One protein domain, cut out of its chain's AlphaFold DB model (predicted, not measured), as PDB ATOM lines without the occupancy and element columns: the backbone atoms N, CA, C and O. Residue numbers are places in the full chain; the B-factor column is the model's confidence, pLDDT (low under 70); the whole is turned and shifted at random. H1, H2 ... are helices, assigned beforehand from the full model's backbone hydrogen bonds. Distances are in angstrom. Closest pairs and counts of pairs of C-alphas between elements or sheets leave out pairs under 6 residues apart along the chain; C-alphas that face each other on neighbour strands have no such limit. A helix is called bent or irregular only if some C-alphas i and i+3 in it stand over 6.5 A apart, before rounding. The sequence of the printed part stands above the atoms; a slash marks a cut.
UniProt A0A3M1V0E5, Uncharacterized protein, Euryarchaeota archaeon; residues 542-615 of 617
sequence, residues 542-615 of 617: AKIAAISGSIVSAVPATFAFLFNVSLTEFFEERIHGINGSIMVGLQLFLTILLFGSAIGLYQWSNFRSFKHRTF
ATOM      1  N   ALA A 542     142.745 107.086 127.513       73.00
ATOM      2  CA  ALA A 542     142.375 108.501 127.509       73.00
ATOM      3  C   ALA A 542     141.429 108.838 126.342       73.00
ATOM      4  O   ALA A 542     140.451 109.551 126.532       73.00
ATOM      5  N   LYS A 543     141.660 108.267 125.149       79.00
ATOM      6  CA  LYS A 543     140.778 108.415 123.981       79.00
ATOM      7  C   LYS A 543     139.404 107.799 124.230       79.00
ATOM      8  O   LYS A 543     138.401 108.430 123.934       79.00
ATOM      9  N   ILE A 544     139.348 106.593 124.794       77.00
ATOM     10  CA  ILE A 544     138.095 105.913 125.138       77.00
ATOM     11  C   ILE A 544     137.349 106.702 126.214       77.00
ATOM     12  O   ILE A 544     136.160 106.946 126.053       77.00
ATOM     13  N   ALA A 545     138.039 107.155 127.263       75.56
ATOM     14  CA  ALA A 545     137.455 107.979 128.315       75.56
ATOM     15  C   ALA A 545     136.893 109.287 127.739       75.56
ATOM     16  O   ALA A 545     135.728 109.594 127.967       75.56
ATOM     17  N   ALA A 546     137.662 109.994 126.907       78.44
ATOM     18  CA  ALA A 546     137.218 111.218 126.248       78.44
ATOM     19  C   ALA A 546     136.010 110.984 125.327       78.44
ATOM     20  O   ALA A 546     135.043 111.741 125.387       78.44
ATOM     21  N   ILE A 547     136.021 109.919 124.518       80.81
ATOM     22  CA  ILE A 547     134.890 109.553 123.653       80.81
ATOM     23  C   ILE A 547     133.666 109.203 124.502       80.81
ATOM     24  O   ILE A 547     132.579 109.699 124.230       80.81
ATOM     25  N   SER A 548     133.830 108.402 125.556       76.75
ATOM     26  CA  SER A 548     132.729 108.016 126.443       76.75
ATOM     27  C   SER A 548     132.134 109.220 127.173       76.75
ATOM     28  O   SER A 548     130.919 109.386 127.167       76.75
ATOM     29  N   GLY A 549     132.970 110.118 127.702       78.25
ATOM     30  CA  GLY A 549     132.532 111.366 128.319       78.25
ATOM     31  C   GLY A 549     131.817 112.272 127.321       78.25
ATOM     32  O   GLY A 549     130.764 112.819 127.639       78.25
ATOM     33  N   SER A 550     132.320 112.354 126.084       78.38
ATOM     34  CA  SER A 550     131.676 113.115 125.008       78.38
ATOM     35  C   SER A 550     130.296 112.546 124.672       78.38
ATOM     36  O   SER A 550     129.328 113.299 124.633       78.38
ATOM     37  N   ILE A 551     130.177 111.223 124.515       78.69
ATOM     38  CA  ILE A 551     128.897 110.549 124.260       78.69
ATOM     39  C   ILE A 551     127.925 110.812 125.411       78.69
ATOM     40  O   ILE A 551     126.818 111.281 125.166       78.69
ATOM     41  N   VAL A 552     128.342 110.587 126.660       78.69
ATOM     42  CA  VAL A 552     127.494 110.805 127.845       78.69
ATOM     43  C   VAL A 552     127.036 112.263 127.939       78.69
ATOM     44  O   VAL A 552     125.868 112.515 128.224       78.69
ATOM     45  N   SER A 553     127.909 113.226 127.629       79.00
ATOM     46  CA  SER A 553     127.555 114.652 127.626       79.00
ATOM     47  C   SER A 553     126.615 115.051 126.482       79.00
ATOM     48  O   SER A 553     125.824 115.980 126.631       79.00
ATOM     49  N   ALA A 554     126.668 114.342 125.351       83.94
ATOM     50  CA  ALA A 554     125.830 114.608 124.190       83.94
ATOM     51  C   ALA A 554     124.435 113.981 124.310       83.94
ATOM     52  O   ALA A 554     123.505 114.465 123.665       83.94
ATOM     53  N   VAL A 555     124.254 112.937 125.131       82.25
ATOM     54  CA  VAL A 555     122.959 112.253 125.297       82.25
ATOM     55  C   VAL A 555     121.819 113.233 125.634       82.25
ATOM     56  O   VAL A 555     120.825 113.207 124.909       82.25
ATOM     57  N   PRO A 556     121.934 114.152 126.621       76.31
ATOM     58  CA  PRO A 556     120.861 115.101 126.930       76.31
ATOM     59  C   PRO A 556     120.506 116.034 125.773       76.31
ATOM     60  O   PRO A 556     119.328 116.249 125.501       76.31
ATOM     61  N   ALA A 557     121.510 116.559 125.067       76.75
ATOM     62  CA  ALA A 557     121.295 117.473 123.948       76.75
ATOM     63  C   ALA A 557     120.675 116.760 122.739       76.75
ATOM     64  O   ALA A 557     119.739 117.269 122.129       76.75
ATOM     65  N   THR A 558     121.163 115.559 122.421       75.50
ATOM     66  CA  THR A 558     120.648 114.752 121.305       75.50
ATOM     67  C   THR A 558     119.214 114.310 121.580       75.50
ATOM     68  O   THR A 558     118.373 114.342 120.687       75.50
ATOM     69  N   PHE A 559     118.911 113.950 122.828       77.19
ATOM     70  CA  PHE A 559     117.555 113.629 123.252       77.19
ATOM     71  C   PHE A 559     116.633 114.850 123.166       77.19
ATOM     72  O   PHE A 559     115.565 114.760 122.567       77.19
ATOM     73  N   ALA A 560     117.067 115.999 123.691       76.31
ATOM     74  CA  ALA A 560     116.293 117.234 123.620       76.31
ATOM     75  C   ALA A 560     115.991 117.646 122.173       76.31
ATOM     76  O   ALA A 560     114.876 118.053 121.864       76.31
ATOM     77  N   PHE A 561     116.961 117.470 121.273       81.81
ATOM     78  CA  PHE A 561     116.785 117.718 119.846       81.81
ATOM     79  C   PHE A 561     115.796 116.740 119.189       81.81
ATOM     80  O   PHE A 561     114.913 117.173 118.456       81.81
ATOM     81  N   LEU A 562     115.919 115.432 119.449       79.12
ATOM     82  CA  LEU A 562     115.075 114.408 118.818       79.12
ATOM     83  C   LEU A 562     113.618 114.455 119.282       79.12
ATOM     84  O   LEU A 562     112.718 114.175 118.492       79.12
ATOM     85  N   PHE A 563     113.386 114.779 120.552       83.94
ATOM     86  CA  PHE A 563     112.048 114.761 121.142       83.94
ATOM     87  C   PHE A 563     111.430 116.151 121.290       83.94
ATOM     88  O   PHE A 563     110.266 116.239 121.664       83.94
ATOM     89  N   ASN A 564     112.173 117.221 120.977       87.75
ATOM     90  CA  ASN A 564     111.772 118.620 121.177       87.75
ATOM     91  C   ASN A 564     111.259 118.914 122.603       87.75
ATOM     92  O   ASN A 564     110.438 119.801 122.815       87.75
ATOM     93  N   VAL A 565     111.729 118.132 123.574       84.12
ATOM     94  CA  VAL A 565     111.387 118.213 124.994       84.12
ATOM     95  C   VAL A 565     112.680 117.987 125.756       84.12
ATOM     96  O   VAL A 565     113.454 117.088 125.408       84.12
ATOM     97  N   SER A 566     112.957 118.804 126.772       80.62
ATOM     98  CA  SER A 566     114.178 118.632 127.558       80.62
ATOM     99  C   SER A 566     114.184 117.263 128.247       80.62
ATOM    100  O   SER A 566     113.140 116.727 128.607       80.62
ATOM    101  N   LEU A 567     115.367 116.668 128.444       74.50
ATOM    102  CA  LEU A 567     115.483 115.365 129.114       74.50
ATOM    103  C   LEU A 567     114.800 115.389 130.498       74.50
ATOM    104  O   LEU A 567     114.168 114.417 130.893       74.50
ATOM    105  N   THR A 568     114.902 116.519 131.205       78.88
ATOM    106  CA  THR A 568     114.263 116.770 132.502       78.88
ATOM    107  C   THR A 568     112.743 116.813 132.406       78.88
ATOM    108  O   THR A 568     112.097 116.091 133.155       78.88
ATOM    109  N   GLU A 569     112.169 117.562 131.457       79.81
ATOM    110  CA  GLU A 569     110.710 117.603 131.251       79.81
ATOM    111  C   GLU A 569     110.171 116.249 130.795       79.81
ATOM    112  O   GLU A 569     109.157 115.788 131.303       79.81
ATOM    113  N   PHE A 570     110.878 115.560 129.895       75.19
ATOM    114  CA  PHE A 570     110.492 114.222 129.455       75.19
ATOM    115  C   PHE A 570     110.447 113.242 130.628       75.19
ATOM    116  O   PHE A 570     109.542 112.408 130.711       75.19
ATOM    117  N   PHE A 571     111.425 113.327 131.535       74.69
ATOM    118  CA  PHE A 571     111.423 112.521 132.743       74.69
ATOM    119  C   PHE A 571     110.306 112.949 133.694       74.69
ATOM    120  O   PHE A 571     109.550 112.082 134.101       74.69
ATOM    121  N   GLU A 572     110.117 114.229 134.002       77.25
ATOM    122  CA  GLU A 572     109.036 114.682 134.895       77.25
ATOM    123  C   GLU A 572     107.636 114.314 134.370       77.25
ATOM    124  O   GLU A 572     106.824 113.757 135.113       77.25
ATOM    125  N   GLU A 573     107.373 114.521 133.078       75.38
ATOM    126  CA  GLU A 573     106.074 114.273 132.445       75.38
ATOM    127  C   GLU A 573     105.751 112.771 132.345       75.38
ATOM    128  O   GLU A 573     104.614 112.354 132.576       75.38
ATOM    129  N   ARG A 574     106.750 111.914 132.079       68.00
ATOM    130  CA  ARG A 574     106.549 110.453 132.070       68.00
ATOM    131  C   ARG A 574     106.638 109.799 133.447       68.00
ATOM    132  O   ARG A 574     105.977 108.781 133.650       68.00
ATOM    133  N   ILE A 575     107.417 110.327 134.392       63.91
ATOM    134  CA  ILE A 575     107.576 109.738 135.737       63.91
ATOM    135  C   ILE A 575     106.247 109.741 136.500       63.91
ATOM    136  O   ILE A 575     105.993 108.817 137.266       63.91
ATOM    137  N   HIS A 576     105.361 110.713 136.270       65.56
ATOM    138  CA  HIS A 576     104.043 110.728 136.915       65.56
ATOM    139  C   HIS A 576     103.055 109.676 136.379       65.56
ATOM    140  O   HIS A 576     102.088 109.357 137.069       65.56
ATOM    141  N   GLY A 577     103.296 109.092 135.197       65.19
ATOM    142  CA  GLY A 577     102.430 108.062 134.601       65.19
ATOM    143  C   GLY A 577     103.012 106.644 134.589       65.19
ATOM    144  O   GLY A 577     102.286 105.675 134.371       65.19
ATOM    145  N   ILE A 578     104.317 106.500 134.804       59.38
ATOM    146  CA  ILE A 578     105.024 105.222 134.719       59.38
ATOM    147  C   ILE A 578     105.250 104.683 136.133       59.38
ATOM    148  O   ILE A 578     105.949 105.304 136.928       59.38
ATOM    149  N   ASN A 579     104.696 103.498 136.438       66.19
ATOM    150  CA  ASN A 579     104.988 102.759 137.674       66.19
ATOM    151  C   ASN A 579     106.498 102.795 137.955       66.19
ATOM    152  O   ASN A 579     107.286 102.376 137.103       66.19
ATOM    153  N   GLY A 580     106.901 103.259 139.144       64.19
ATOM    154  CA  GLY A 580     108.311 103.469 139.509       64.19
ATOM    155  C   GLY A 580     109.226 102.261 139.255       64.19
ATOM    156  O   GLY A 580     110.424 102.426 139.039       64.19
ATOM    157  N   SER A 581     108.665 101.052 139.161       68.81
ATOM    158  CA  SER A 581     109.360  99.827 138.752       68.81
ATOM    159  C   SER A 581     110.026  99.903 137.369       68.81
ATOM    160  O   SER A 581     111.101  99.336 137.190       68.81
ATOM    161  N   ILE A 582     109.436 100.597 136.389       70.88
ATOM    162  CA  ILE A 582     110.005 100.705 135.033       70.88
ATOM    163  C   ILE A 582     111.199 101.668 135.024       70.88
ATOM    164  O   ILE A 582     112.188 101.395 134.348       70.88
ATOM    165  N   MET A 583     111.157 102.747 135.812       64.38
ATOM    166  CA  MET A 583     112.285 103.680 135.936       64.38
ATOM    167  C   MET A 583     113.464 103.063 136.686       64.38
ATOM    168  O   MET A 583     114.600 103.186 136.232       64.38
ATOM    169  N   VAL A 584     113.198 102.310 137.758       71.50
ATOM    170  CA  VAL A 584     114.235 101.503 138.420       71.50
ATOM    171  C   VAL A 584     114.833 100.501 137.429       71.50
ATOM    172  O   VAL A 584     116.051 100.387 137.353       71.50
ATOM    173  N   GLY A 585     114.008  99.840 136.609       74.19
ATOM    174  CA  GLY A 585     114.470  98.912 135.571       74.19
ATOM    175  C   GLY A 585     115.339  99.568 134.493       74.19
ATOM    176  O   GLY A 585     116.393  99.033 134.153       74.19
ATOM    177  N   LEU A 586     114.948 100.742 133.987       74.69
ATOM    178  CA  LEU A 586     115.711 101.477 132.975       74.69
ATOM    179  C   LEU A 586     117.039 101.994 133.536       74.69
ATOM    180  O   LEU A 586     118.066 101.896 132.869       74.69
ATOM    181  N   GLN A 587     117.037 102.505 134.768       74.75
ATOM    182  CA  GLN A 587     118.253 102.976 135.419       74.75
ATOM    183  C   GLN A 587     119.202 101.816 135.722       74.75
ATOM    184  O   GLN A 587     120.398 101.928 135.455       74.75
ATOM    185  N   LEU A 588     118.683 100.671 136.176       72.25
ATOM    186  CA  LEU A 588     119.478  99.457 136.351       72.25
ATOM    187  C   LEU A 588     120.042  98.972 135.009       72.25
ATOM    188  O   LEU A 588     121.216  98.632 134.936       72.25
ATOM    189  N   PHE A 589     119.246  99.007 133.937       75.44
ATOM    190  CA  PHE A 589     119.678  98.627 132.591       75.44
ATOM    191  C   PHE A 589     120.785  99.542 132.059       75.44
ATOM    192  O   PHE A 589     121.810  99.045 131.607       75.44
ATOM    193  N   LEU A 590     120.632 100.867 132.165       77.06
ATOM    194  CA  LEU A 590     121.668 101.839 131.797       77.06
ATOM    195  C   LEU A 590     122.935 101.648 132.629       77.06
ATOM    196  O   LEU A 590     124.035 101.677 132.082       77.06
ATOM    197  N   THR A 591     122.786 101.389 133.928       74.81
ATOM    198  CA  THR A 591     123.924 101.122 134.813       74.81
ATOM    199  C   THR A 591     124.628  99.833 134.404       74.81
ATOM    200  O   THR A 591     125.839  99.845 134.242       74.81
ATOM    201  N   ILE A 592     123.898  98.743 134.144       75.12
ATOM    202  CA  ILE A 592     124.456  97.465 133.671       75.12
ATOM    203  C   ILE A 592     125.107  97.621 132.297       75.12
ATOM    204  O   ILE A 592     126.153  97.030 132.055       75.12
ATOM    205  N   LEU A 593     124.535  98.416 131.395       78.81
ATOM    206  CA  LEU A 593     125.079  98.627 130.057       78.81
ATOM    207  C   LEU A 593     126.367  99.458 130.113       78.81
ATOM    208  O   LEU A 593     127.364  99.099 129.484       78.81
ATOM    209  N   LEU A 594     126.402 100.510 130.935       78.62
ATOM    210  CA  LEU A 594     127.615 101.290 131.193       78.62
ATOM    211  C   LEU A 594     128.679 100.451 131.914       78.62
ATOM    212  O   LEU A 594     129.827 100.419 131.481       78.62
ATOM    213  N   PHE A 595     128.306  99.698 132.948       75.88
ATOM    214  CA  PHE A 595     129.234  98.852 133.700       75.88
ATOM    215  C   PHE A 595     129.739  97.672 132.857       75.88
ATOM    216  O   PHE A 595     130.927  97.368 132.853       75.88
ATOM    217  N   GLY A 596     128.863  97.051 132.067       77.31
ATOM    218  CA  GLY A 596     129.186  95.972 131.138       77.31
ATOM    219  C   GLY A 596     130.077  96.441 129.990       77.31
ATOM    220  O   GLY A 596     131.031  95.750 129.643       77.31
ATOM    221  N   SER A 597     129.841  97.639 129.449       76.19
ATOM    222  CA  SER A 597     130.739  98.238 128.454       76.19
ATOM    223  C   SER A 597     132.107  98.586 129.055       76.19
ATOM    224  O   SER A 597     133.128  98.299 128.432       76.19
ATOM    225  N   ALA A 598     132.159  99.088 130.294       74.12
ATOM    226  CA  ALA A 598     133.409  99.335 131.010       74.12
ATOM    227  C   ALA A 598     134.188  98.035 131.289       74.12
ATOM    228  O   ALA A 598     135.387  97.971 131.011       74.12
ATOM    229  N   ILE A 599     133.516  96.976 131.761       76.56
ATOM    230  CA  ILE A 599     134.119  95.649 131.971       76.56
ATOM    231  C   ILE A 599     134.579  95.049 130.640       76.56
ATOM    232  O   ILE A 599     135.690  94.531 130.564       76.56
ATOM    233  N   GLY A 600     133.772  95.142 129.582       78.12
ATOM    234  CA  GLY A 600     134.124  94.646 128.251       78.12
ATOM    235  C   GLY A 600     135.360  95.345 127.683       78.12
ATOM    236  O   GLY A 600     136.264  94.687 127.174       78.12
ATOM    237  N   LEU A 601     135.457  96.667 127.846       74.75
ATOM    238  CA  LEU A 601     136.636  97.444 127.456       74.75
ATOM    239  C   LEU A 601     137.865  97.090 128.304       74.75
ATOM    240  O   LEU A 601     138.965  96.958 127.761       74.75
ATOM    241  N   TYR A 602     137.688  96.879 129.610       75.62
ATOM    242  CA  TYR A 602     138.757  96.453 130.512       75.62
ATOM    243  C   TYR A 602     139.280  95.052 130.162       75.62
ATOM    244  O   TYR A 602     140.487  94.856 129.994       75.62
ATOM    245  N   GLN A 603     138.381  94.084 129.970       77.00
ATOM    246  CA  GLN A 603     138.745  92.724 129.583       77.00
ATOM    247  C   GLN A 603     139.359  92.674 128.186       77.00
ATOM    248  O   GLN A 603     140.359  91.987 127.999       77.00
ATOM    249  N   TRP A 604     138.852  93.442 127.219       73.75
ATOM    250  CA  TRP A 604     139.457  93.514 125.890       73.75
ATOM    251  C   TRP A 604     140.872  94.114 125.938       73.75
ATOM    252  O   TRP A 604     141.789  93.598 125.292       73.75
ATOM    253  N   SER A 605     141.084  95.153 126.751       70.50
ATOM    254  CA  SER A 605     142.413  95.728 126.987       70.50
ATOM    255  C   SER A 605     143.388  94.691 127.561       70.50
ATOM    256  O   SER A 605     144.486  94.506 127.026       70.50
ATOM    257  N   ASN A 606     142.974  93.951 128.595       67.62
ATOM    258  CA  ASN A 606     143.811  92.928 129.229       67.62
ATOM    259  C   ASN A 606     144.053  91.712 128.324       67.62
ATOM    260  O   ASN A 606     145.192  91.264 128.201       67.62
ATOM    261  N   PHE A 607     143.027  91.224 127.627       73.00
ATOM    262  CA  PHE A 607     143.133  90.086 126.713       73.00
ATOM    263  C   PHE A 607     144.107  90.367 125.562       73.00
ATOM    264  O   PHE A 607     144.918  89.517 125.191       73.00
ATOM    265  N   ARG A 608     144.102  91.591 125.022       61.16
ATOM    266  CA  ARG A 608     145.035  91.979 123.955       61.16
ATOM    267  C   ARG A 608     146.470  92.144 124.462       61.16
ATOM    268  O   ARG A 608     147.402  91.804 123.739       61.16
ATOM    269  N   SER A 609     146.645  92.623 125.695       60.06
ATOM    270  CA  SER A 609     147.957  92.688 126.354       60.06
ATOM    271  C   SER A 609     148.537  91.285 126.585       60.06
ATOM    272  O   SER A 609     149.714  91.039 126.325       60.06
ATOM    273  N   PHE A 610     147.685  90.327 126.967       55.72
ATOM    274  CA  PHE A 610     148.066  88.925 127.155       55.72
ATOM    275  C   PHE A 610     148.473  88.241 125.839       55.72
ATOM    276  O   PHE A 610     149.475  87.527 125.784       55.72
ATOM    277  N   LYS A 611     147.754  88.524 124.744       60.19
ATOM    278  CA  LYS A 611     148.065  87.972 123.415       60.19
ATOM    279  C   LYS A 611     149.386  88.488 122.828       60.19
ATOM    280  O   LYS A 611     149.988  87.806 122.011       60.19
ATOM    281  N   HIS A 612     149.847  89.669 123.244       52.62
ATOM    282  CA  HIS A 612     151.158  90.186 122.838       52.62
ATOM    283  C   HIS A 612     152.316  89.626 123.671       52.62
ATOM    284  O   HIS A 612     153.398  89.463 123.125       52.62
ATOM    285  N   ARG A 613     152.103  89.273 124.949       51.09
ATOM    286  CA  ARG A 613     153.140  88.624 125.777       51.09
ATOM    287  C   ARG A 613     153.466  87.194 125.352       51.09
ATOM    288  O   ARG A 613     154.558  86.724 125.623       51.09
ATOM    289  N   THR A 614     152.530  86.510 124.703       52.75
ATOM    290  CA  THR A 614     152.682  85.105 124.292       52.75
ATOM    291  C   THR A 614     153.282  84.930 122.896       52.75
ATOM    292  O   THR A 614     153.567  83.806 122.511       52.75
ATOM    293  N   PHE A 615     153.494  86.015 122.140       45.44
ATOM    294  CA  PHE A 615     153.997  85.962 120.758       45.44
ATOM    295  C   PHE A 615     155.438  86.467 120.579       45.44
ATOM    296  O   PHE A 615     155.926  86.506 119.454       45.44
TER     297      PHE A 615
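What this domain is: This is residues 542 to 615 of the 617 residues of an uncharacterized protein of Euryarchaeota archaeon (UniProt A0A3M1V0E5). The model is a long open U: the bent helix H1 makes the shorter arm, the long helix H3 runs back as the longer arm, and the short helix H2 sits at the turn between them. The space between the two arms is largely empty; H1a comes near H3 without touching it, and the last stretch, residues 602 to 615, sticks out. The printed part has 74 residues with three named helices in the order H1, H2, H3 and no named strand, and its class is all helix. The whole is extended, with a radius of gyration of the C-alphas of 17.6 A, and it spans 57 by 27 by 14 A, H3 making most of the length.

Where its parts are: H1, residues 542 to 563, begins with C-alpha 542 at (142.375, 108.501, 127.509). By its hydrogen bonds it was assigned as one helix, but it is bent: C-alphas 553 and 556 are 6.7 A apart. Its arms are H1a, residues 542 to 553, 16.0 A from first to last C-alpha, and H1b, residues 556 to 563, 10.5 A. H2, residues 567 to 575, measures 11.7 A and begins with C-alpha 567 at (115.483, 115.365, 129.114). H3, residues 580 to 613, measures 49.2 A and ends with C-alpha 613 at (153.140, 88.624, 125.777).

How they stand to each other: H1a and H1b stand at a steep tilt of 45 degrees. H1b and H2 only just touch, with 3 pairs of C-alphas within 8 A; the closest are those of Pro 556 and Leu 567, 5.8 A apart. They run the same way at a steep tilt of 63 degrees. H2 and H3 are close but not clearly touching; their closest C-alphas, those of Ile 575 and Met 583, are 7.7 A apart. They run opposite ways at a steep tilt of 50 degrees. H1a and H3 are near each other, with 5 pairs of C-alphas within 10 A and no pair within 8 A. H1a and H2 are apart, as are H1b and H3. In H1a, H1b, H2 and H3 every O i to N i+4 pair is within hydrogen-bond range.

The domain as a whole: The two C-alphas farthest apart are those of His 576 and Phe 615, at 58.1 A, while those of Ala 542 and Phe 615 are 26.2 A apart. The printed part has no cut, and the links from H1 to H2 and from H2 to H3 are tight, with 3 and 4 residues. Residues 549 to 554, 576 to 582, 584 to 593 and 602 to 615 stand free. The mean pLDDT of the printed part is 73.1; it is under 70 at residues 574 to 581, 583, 606 and 608 to 615.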